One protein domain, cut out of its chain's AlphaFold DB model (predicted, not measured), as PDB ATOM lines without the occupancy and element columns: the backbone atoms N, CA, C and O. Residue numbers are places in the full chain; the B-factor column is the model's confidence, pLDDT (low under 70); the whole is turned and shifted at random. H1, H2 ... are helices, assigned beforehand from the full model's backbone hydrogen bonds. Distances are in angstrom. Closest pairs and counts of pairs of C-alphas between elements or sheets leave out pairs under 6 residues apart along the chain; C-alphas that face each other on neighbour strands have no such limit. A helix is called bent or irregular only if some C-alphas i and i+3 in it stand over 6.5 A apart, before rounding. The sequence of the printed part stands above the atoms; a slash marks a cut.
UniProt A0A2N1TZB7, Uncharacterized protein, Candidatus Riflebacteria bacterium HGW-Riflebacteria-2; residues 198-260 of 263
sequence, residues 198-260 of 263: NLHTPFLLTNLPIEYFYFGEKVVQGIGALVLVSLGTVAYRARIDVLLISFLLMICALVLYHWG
ATOM      1  N   ASN A 198      52.109 -54.194 -79.039       69.44
ATOM      2  CA  ASN A 198      52.397 -52.877 -78.483       69.44
ATOM      3  C   ASN A 198      52.659 -51.867 -79.611       69.44
ATOM      4  O   ASN A 198      53.793 -51.652 -80.024       69.44
ATOM      5  N   LEU A 199      51.589 -51.271 -80.140       71.12
ATOM      6  CA  LEU A 199      51.654 -50.041 -80.932       71.12
ATOM      7  C   LEU A 199      51.388 -48.858 -79.999       71.12
ATOM      8  O   LEU A 199      50.234 -48.484 -79.787       71.12
ATOM      9  N   HIS A 200      52.441 -48.285 -79.420       70.00
ATOM     10  CA  HIS A 200      52.318 -47.088 -78.591       70.00
ATOM     11  C   HIS A 200      52.577 -45.841 -79.436       70.00
ATOM     12  O   HIS A 200      53.689 -45.606 -79.897       70.00
ATOM     13  N   THR A 201      51.537 -45.030 -79.633       71.81
ATOM     14  CA  THR A 201      51.604 -43.731 -80.324       71.81
ATOM     15  C   THR A 201      51.068 -42.634 -79.386       71.81
ATOM     16  O   THR A 201      50.007 -42.052 -79.626       71.81
ATOM     17  N   PRO A 202      51.756 -42.340 -78.265       65.88
ATOM     18  CA  PRO A 202      51.202 -41.509 -77.191       65.88
ATOM     19  C   PRO A 202      50.815 -40.097 -77.631       65.88
ATOM     20  O   PRO A 202      49.921 -39.511 -77.026       65.88
ATOM     21  N   PHE A 203      51.391 -39.579 -78.725       71.06
ATOM     22  CA  PHE A 203      50.999 -38.287 -79.288       71.06
ATOM     23  C   PHE A 203      49.498 -38.220 -79.645       71.06
ATOM     24  O   PHE A 203      48.879 -37.172 -79.450       71.06
ATOM     25  N   LEU A 204      48.892 -39.332 -80.094       72.31
ATOM     26  CA  LEU A 204      47.457 -39.421 -80.408       72.31
ATOM     27  C   LEU A 204      46.566 -39.381 -79.161       72.31
ATOM     28  O   LEU A 204      45.376 -39.093 -79.269       72.31
ATOM     29  N   LEU A 205      47.130 -39.673 -77.988       77.25
ATOM     30  CA  LEU A 205      46.396 -39.820 -76.731       77.25
ATOM     31  C   LEU A 205      46.647 -38.659 -75.758       77.25
ATOM     32  O   LEU A 205      45.988 -38.580 -74.727       77.25
ATOM     33  N   THR A 206      47.550 -37.731 -76.092       77.75
ATOM     34  CA  THR A 206      48.018 -36.636 -75.216       77.75
ATOM     35  C   THR A 206      46.901 -35.750 -74.654       77.75
ATOM     36  O   THR A 206      47.020 -35.245 -73.544       77.75
ATOM     37  N   ASN A 207      45.811 -35.568 -75.407       81.88
ATOM     38  CA  ASN A 207      44.683 -34.709 -75.024       81.88
ATOM     39  C   ASN A 207      43.488 -35.489 -74.449       81.88
ATOM     40  O   ASN A 207      42.456 -34.885 -74.155       81.88
ATOM     41  N   LEU A 208      43.586 -36.818 -74.329       83.31
ATOM     42  CA  LEU A 208      42.517 -37.619 -73.741       83.31
ATOM     43  C   LEU A 208      42.566 -37.526 -72.212       83.31
ATOM     44  O   LEU A 208      43.641 -37.663 -71.624       83.31
ATOM     45  N   PRO A 209      41.409 -37.362 -71.546       86.44
ATOM     46  CA  PRO A 209      41.325 -37.549 -70.107       86.44
ATOM     47  C   PRO A 209      41.863 -38.930 -69.710       86.44
ATOM     48  O   PRO A 209      41.641 -39.916 -70.417       86.44
ATOM     49  N   ILE A 210      42.529 -39.010 -68.554       83.94
ATOM     50  CA  ILE A 210      43.170 -40.242 -68.053       83.94
ATOM     51  C   ILE A 210      42.176 -41.415 -67.995       83.94
ATOM     52  O   ILE A 210      42.536 -42.546 -68.312       83.94
ATOM     53  N   GLU A 211      40.910 -41.143 -67.667       87.56
ATOM     54  CA  GLU A 211      39.824 -42.134 -67.634       87.56
ATOM     55  C   GLU A 211      39.557 -42.820 -68.988       87.56
ATOM     56  O   GLU A 211      39.153 -43.982 -69.014       87.56
ATOM     57  N   TYR A 212      39.846 -42.157 -70.113       85.50
ATOM     58  CA  TYR A 212      39.693 -42.715 -71.461       85.50
ATOM     59  C   TYR A 212      41.010 -43.185 -72.079       85.50
ATOM     60  O   TYR A 212      40.988 -43.777 -73.158       85.50
ATOM     61  N   PHE A 213      42.151 -42.956 -71.422       84.06
ATOM     62  CA  PHE A 213      43.468 -43.245 -71.989       84.06
ATOM     63  C   PHE A 213      43.620 -44.724 -72.366       84.06
ATOM     64  O   PHE A 213      43.983 -45.036 -73.498       84.06
ATOM     65  N   TYR A 214      43.252 -45.637 -71.460       82.94
ATOM     66  CA  TYR A 214      43.327 -47.083 -71.704       82.94
ATOM     67  C   TYR A 214      42.444 -47.527 -72.879       82.94
ATOM     68  O   TYR A 214      42.858 -48.318 -73.726       82.94
ATOM     69  N   PHE A 215      41.221 -46.996 -72.963       84.62
ATOM     70  CA  PHE A 215      40.325 -47.301 -74.076       84.62
ATOM     71  C   PHE A 215      40.879 -46.759 -75.399       84.62
ATOM     72  O   PHE A 215      40.915 -47.483 -76.394       84.62
ATOM     73  N   GLY A 216      41.366 -45.515 -75.403       83.50
ATOM     74  CA  GLY A 216      41.999 -44.891 -76.564       83.50
ATOM     75  C   GLY A 216      43.218 -45.672 -77.052       83.50
ATOM     76  O   GLY A 216      43.344 -45.924 -78.249       83.50
ATOM     77  N   GLU A 217      44.065 -46.142 -76.137       81.94
ATOM     78  CA  GLU A 217      45.220 -46.983 -76.450       81.94
ATOM     79  C   GLU A 217      44.811 -48.286 -77.147       81.94
ATOM     80  O   GLU A 217      45.357 -48.623 -78.198       81.94
ATOM     81  N   LYS A 218      43.790 -48.984 -76.636       82.94
ATOM     82  CA  LYS A 218      43.288 -50.220 -77.261       82.94
ATOM     83  C   LYS A 218      42.679 -49.983 -78.640       82.94
ATOM     84  O   LYS A 218      42.860 -50.810 -79.534       82.94
ATOM     85  N   VAL A 219      41.995 -48.856 -78.837       83.56
ATOM     86  CA  VAL A 219      41.459 -48.462 -80.149       83.56
ATOM     87  C   VAL A 219      42.593 -48.200 -81.136       83.56
ATOM     88  O   VAL A 219      42.569 -48.728 -82.247       83.56
ATOM     89  N   VAL A 220      43.611 -47.442 -80.730       83.06
ATOM     90  CA  VAL A 220      44.790 -47.150 -81.555       83.06
ATOM     91  C   VAL A 220      45.540 -48.430 -81.923       83.06
ATOM     92  O   VAL A 220      45.844 -48.634 -83.099       83.06
ATOM     93  N   GLN A 221      45.783 -49.323 -80.961       82.31
ATOM     94  CA  GLN A 221      46.431 -50.616 -81.203       82.31
ATOM     95  C   GLN A 221      45.606 -51.485 -82.161       82.31
ATOM     96  O   GLN A 221      46.150 -52.052 -83.110       82.31
ATOM     97  N   GLY A 222      44.284 -51.539 -81.971       82.56
ATOM     98  CA  GLY A 222      43.373 -52.268 -82.852       82.56
ATOM     99  C   GLY A 222      43.370 -51.735 -84.289       82.56
ATOM    100  O   GLY A 222      43.507 -52.515 -85.233       82.56
ATOM    101  N   ILE A 223      43.267 -50.413 -84.471       84.00
ATOM    102  CA  ILE A 223      43.301 -49.767 -85.794       84.00
ATOM    103  C   ILE A 223      44.675 -49.945 -86.444       84.00
ATOM    104  O   ILE A 223      44.754 -50.323 -87.612       84.00
ATOM    105  N   GLY A 224      45.757 -49.715 -85.700       83.12
ATOM    106  CA  GLY A 224      47.122 -49.874 -86.197       83.12
ATOM    107  C   GLY A 224      47.381 -51.295 -86.684       83.12
ATOM    108  O   GLY A 224      47.877 -51.497 -87.793       83.12
ATOM    109  N   ALA A 225      46.958 -52.295 -85.913       82.12
ATOM    110  CA  ALA A 225      47.089 -53.677 -86.332       82.12
ATOM    111  C   ALA A 225      46.213 -54.025 -87.543       82.12
ATOM    112  O   ALA A 225      46.673 -54.744 -88.429       82.12
ATOM    113  N   LEU A 226      44.990 -53.490 -87.633       83.69
ATOM    114  CA  LEU A 226      44.149 -53.648 -88.822       83.69
ATOM    115  C   LEU A 226      44.852 -53.094 -90.067       83.69
ATOM    116  O   LEU A 226      44.917 -53.784 -91.082       83.69
ATOM    117  N   VAL A 227      45.433 -51.893 -89.975       85.38
ATOM    118  CA  VAL A 227      46.196 -51.273 -91.068       85.38
ATOM    119  C   VAL A 227      47.389 -52.145 -91.460       85.38
ATOM    120  O   VAL A 227      47.567 -52.425 -92.646       85.38
ATOM    121  N   LEU A 228      48.172 -52.634 -90.496       83.06
ATOM    122  CA  LEU A 228      49.322 -53.505 -90.769       83.06
ATOM    123  C   LEU A 228      48.911 -54.811 -91.456       83.06
ATOM    124  O   LEU A 228      49.526 -55.212 -92.447       83.06
ATOM    125  N   VAL A 229      47.843 -55.454 -90.980       83.12
ATOM    126  CA  VAL A 229      47.302 -56.676 -91.591       83.12
ATOM    127  C   VAL A 229      46.778 -56.395 -93.002       83.12
ATOM    128  O   VAL A 229      47.027 -57.185 -93.918       83.12
ATOM    129  N   SER A 230      46.084 -55.274 -93.218       86.56
ATOM    130  CA  SER A 230      45.625 -54.857 -94.547       86.56
ATOM    131  C   SER A 230      46.791 -54.610 -95.504       86.56
ATOM    132  O   SER A 230      46.769 -55.138 -96.616       86.56
ATOM    133  N   LEU A 231      47.831 -53.886 -95.077       87.19
ATOM    134  CA  LEU A 231      49.025 -53.632 -95.887       87.19
ATOM    135  C   LEU A 231      49.755 -54.932 -96.235       87.19
ATOM    136  O   LEU A 231      50.059 -55.167 -97.404       87.19
ATOM    137  N   GLY A 232      49.961 -55.816 -95.255       86.88
ATOM    138  CA  GLY A 232      50.555 -57.133 -95.487       86.88
ATOM    139  C   GLY A 232      49.733 -57.982 -96.460       86.88
ATOM    140  O   GLY A 232      50.290 -58.627 -97.345       86.88
ATOM    141  N   THR A 233      48.401 -57.925 -96.368       87.69
ATOM    142  CA  THR A 233      47.493 -58.631 -97.285       87.69
ATOM    143  C   THR A 233      47.586 -58.080 -98.707       87.69
ATOM    144  O   THR A 233      47.614 -58.852 -99.666       87.69
ATOM    145  N   VAL A 234      47.639 -56.755 -98.863       92.06
ATOM    146  CA  VAL A 234      47.809 -56.101-100.168       92.06
ATOM    147  C   VAL A 234      49.160 -56.474-100.779       92.06
ATOM    148  O   VAL A 234      49.200 -56.909-101.928       92.06
ATOM    149  N   ALA A 235      50.246 -56.393-100.008       91.19
ATOM    150  CA  ALA A 235      51.584 -56.752-100.468       91.19
ATOM    151  C   ALA A 235      51.680 -58.236-100.864       91.19
ATOM    152  O   ALA A 235      52.194 -58.565-101.934       91.19
ATOM    153  N   TYR A 236      51.098 -59.130-100.062       90.12
ATOM    154  CA  TYR A 236      51.025 -60.554-100.383       90.12
ATOM    155  C   TYR A 236      50.249 -60.810-101.687       90.12
ATOM    156  O   TYR A 236      50.685 -61.588-102.538       90.12
ATOM    157  N   ARG A 237      49.119 -60.117-101.899       92.62
ATOM    158  CA  ARG A 237      48.350 -60.195-103.158       92.62
ATOM    159  C   ARG A 237      49.124 -59.648-104.355       92.62
ATOM    160  O   ARG A 237      48.966 -60.173-105.454       92.62
ATOM    161  N   ALA A 238      49.995 -58.667-104.137       93.56
ATOM    162  CA  ALA A 238      50.935 -58.161-105.132       93.56
ATOM    163  C   ALA A 238      52.130 -59.105-105.383       93.56
ATOM    164  O   ALA A 238      53.062 -58.725-106.084       93.56
ATOM    165  N   ARG A 239      52.104 -60.338-104.843       92.81
ATOM    166  CA  ARG A 239      53.168 -61.351-104.970       92.81
ATOM    167  C   ARG A 239      54.509 -60.901-104.380       92.81
ATOM    168  O   ARG A 239      55.548 -61.430-104.764       92.81
ATOM    169  N   ILE A 240      54.486 -59.958-103.439       92.94
ATOM    170  CA  ILE A 240      55.676 -59.582-102.679       92.94
ATOM    171  C   ILE A 240      55.993 -60.715-101.703       92.94
ATOM    172  O   ILE A 240      55.105 -61.225-101.015       92.94
ATOM    173  N   ASP A 241      57.262 -61.112-101.662       91.88
ATOM    174  CA  ASP A 241      57.736 -62.157-100.762       91.88
ATOM    175  C   ASP A 241      57.491 -61.790 -99.287       91.88
ATOM    176  O   ASP A 241      57.689 -60.647 -98.870       91.88
ATOM    177  N   VAL A 242      57.067 -62.764 -98.479       86.94
ATOM    178  CA  VAL A 242      56.697 -62.540 -97.071       86.94
ATOM    179  C   VAL A 242      57.894 -62.083 -96.231       86.94
ATOM    180  O   VAL A 242      57.720 -61.279 -95.309       86.94
ATOM    181  N   LEU A 243      59.111 -62.534 -96.552       89.25
ATOM    182  CA  LEU A 243      60.326 -62.067 -95.883       89.25
ATOM    183  C   LEU A 243      60.588 -60.604 -96.226       89.25
ATOM    184  O   LEU A 243      60.925 -59.828 -95.334       89.25
ATOM    185  N   LEU A 244      60.362 -60.200 -97.481       91.00
ATOM    186  CA  LEU A 244      60.487 -58.799 -97.876       91.00
ATOM    187  C   LEU A 244      59.428 -57.924 -97.195       91.00
ATOM    188  O   LEU A 244      59.765 -56.855 -96.700       91.00
ATOM    189  N   ILE A 245      58.175 -58.384 -97.095       88.81
ATOM    190  CA  ILE A 245      57.127 -57.682 -96.334       88.81
ATOM    191  C   ILE A 245      57.573 -57.486 -94.881       88.81
ATOM    192  O   ILE A 245      57.499 -56.378 -94.358       88.81
ATOM    193  N   SER A 246      58.081 -58.543 -94.246       86.44
ATOM    194  CA  SER A 246      58.555 -58.498 -92.857       86.44
ATOM    195  C   SER A 246      59.731 -57.529 -92.688       86.44
ATOM    196  O   SER A 246      59.759 -56.741 -91.746       86.44
ATOM    197  N   PHE A 247      60.673 -57.537 -93.633       90.69
ATOM    198  CA  PHE A 247      61.815 -56.626 -93.657       90.69
ATOM    199  C   PHE A 247      61.390 -55.162 -93.832       90.69
ATOM    200  O   PHE A 247      61.860 -54.288 -93.105       90.69
ATOM    201  N   LEU A 248      60.458 -54.888 -94.747       89.50
ATOM    202  CA  LEU A 248      59.915 -53.547 -94.962       89.50
ATOM    203  C   LEU A 248      59.146 -53.045 -93.736       89.50
ATOM    204  O   LEU A 248      59.320 -51.894 -93.346       89.50
ATOM    205  N   LEU A 249      58.348 -53.900 -93.091       85.81
ATOM    206  CA  LEU A 249      57.657 -53.559 -91.844       85.81
ATOM    207  C   LEU A 249      58.640 -53.207 -90.723       85.81
ATOM    208  O   LEU A 249      58.411 -52.239 -90.001       85.81
ATOM    209  N   MET A 250      59.749 -53.941 -90.609       87.38
ATOM    210  CA  MET A 250      60.817 -53.640 -89.654       87.38
ATOM    211  C   MET A 250      61.471 -52.279 -89.939       87.38
ATOM    212  O   MET A 250      61.641 -51.486 -89.015       87.38
ATOM    213  N   ILE A 251      61.795 -51.969 -91.202       90.31
ATOM    214  CA  ILE A 251      62.333 -50.649 -91.581       90.31
ATOM    215  C   ILE A 251      61.330 -49.543 -91.246       90.31
ATOM    216  O   ILE A 251      61.704 -48.548 -90.627       90.31
ATOM    217  N   CYS A 252      60.060 -49.717 -91.616       87.06
ATOM    218  CA  CYS A 252      59.008 -48.757 -91.295       87.06
ATOM    219  C   CYS A 252      58.909 -48.529 -89.784       87.06
ATOM    220  O   CYS A 252      58.856 -47.381 -89.352       87.06
ATOM    221  N   ALA A 253      58.938 -49.592 -88.977       84.31
ATOM    222  CA  ALA A 253      58.907 -49.479 -87.522       84.31
ATOM    223  C   ALA A 253      60.090 -48.655 -86.982       84.31
ATOM    224  O   ALA A 253      59.882 -47.771 -86.156       84.31
ATOM    225  N   LEU A 254      61.307 -48.871 -87.498       87.31
ATOM    226  CA  LEU A 254      62.500 -48.108 -87.107       87.31
ATOM    227  C   LEU A 254      62.409 -46.622 -87.483       87.31
ATOM    228  O   LEU A 254      62.781 -45.765 -86.684       87.31
ATOM    229  N   VAL A 255      61.904 -46.303 -88.678       89.44
ATOM    230  CA  VAL A 255      61.717 -44.911 -89.124       89.44
ATOM    231  C   VAL A 255      60.673 -44.201 -88.262       89.44
ATOM    232  O   VAL A 255      60.900 -43.083 -87.805       89.44
ATOM    233  N   LEU A 256      59.545 -44.865 -87.998       85.56
ATOM    234  CA  LEU A 256      58.489 -44.322 -87.145       85.56
ATOM    235  C   LEU A 256      58.962 -44.146 -85.695       85.56
ATOM    236  O   LEU A 256      58.596 -43.160 -85.060       85.56
ATOM    237  N   TYR A 257      59.804 -45.050 -85.191       85.94
ATOM    238  CA  TYR A 257      60.447 -44.908 -83.886       85.94
ATOM    239  C   TYR A 257      61.405 -43.708 -83.843       85.94
ATOM    240  O   TYR A 257      61.351 -42.906 -82.915       85.94
ATOM    241  N   HIS A 258      62.235 -43.520 -84.876       87.12
ATOM    242  CA  HIS A 258      63.167 -42.387 -84.956       87.12
ATOM    243  C   HIS A 258      62.460 -41.022 -84.883       87.12
ATOM    244  O   HIS A 258      63.003 -40.076 -84.315       87.12
ATOM    245  N   TRP A 259      61.241 -40.923 -85.419       85.31
ATOM    246  CA  TRP A 259      60.417 -39.711 -85.358       85.31
ATOM    247  C   TRP A 259      59.459 -39.657 -84.159       85.31
ATOM    248  O   TRP A 259      58.608 -38.771 -84.105       85.31
ATOM    249  N   GLY A 260      59.579 -40.579 -83.197       77.12
ATOM    250  CA  GLY A 260      58.750 -40.607 -81.986       77.12
ATOM    251  C   GLY A 260      57.272 -40.916 -82.244       77.12
ATOM    252  O   GLY A 260      56.425 -40.632 -81.399       77.12
TER     253      GLY A 260
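What this domain is: This is residues 198 to 260 of the 263 residues of an uncharacterized protein of Candidatus Riflebacteria bacterium HGW-Riflebacteria-2 (UniProt A0A2N1TZB7). Two helices make an open V: the long H1 and the shorter H2 meet near the tight link that joins them, and their other ends spread apart. Before H1, residues 198 to 209, with no named element, fold back from the start of H1 toward the open side of the V. The printed part has 63 residues with two named helices, H1 then H2, and no named strand; its class is all helix. It is loose, with a radius of gyration of the C-alphas of 14.2 A, and elongated, spanning 44 by 23 by 13 A.

Where its parts are: The printed part begins with C-alpha 198 at (52.397, -52.877, -78.483). H1, residues 210 to 237, begins with C-alpha 210 at (43.170, -40.242, -68.053) and is 40.7 A long from first to last C-alpha. H1 is irregular: C-alphas 211 and 214 are 7.3 A apart, against about 5 A in a regular helix. H2, residues 242 to 258, is 24.4 A long and ends with C-alpha 258 at (63.167, -42.387, -84.956).

How they stand to each other: H1 and H2 form a helical hairpin and run opposite ways. Their lines stand at a tilt of 37 degrees, only just steep. They touch, H1 with residues 232 to 236 alone and H2 with residues 242 to 245 alone; the closest C-alphas are those of Gly 232 and Ile 245, 6.6 A apart. Their centres are 15.8 A apart. In H2 every O i to N i+4 pair is within hydrogen-bond range; in H1 22 of 24 are.

The domain as a whole: The C-alphas of Glu 211 and Arg 239, the two farthest apart, are 44.1 A apart. The printed part has no cut, and the link from H1 to H2, of 4 residues, is tight. The mean pLDDT of the printed part is 84.3; residues 198 and 202 are under 70.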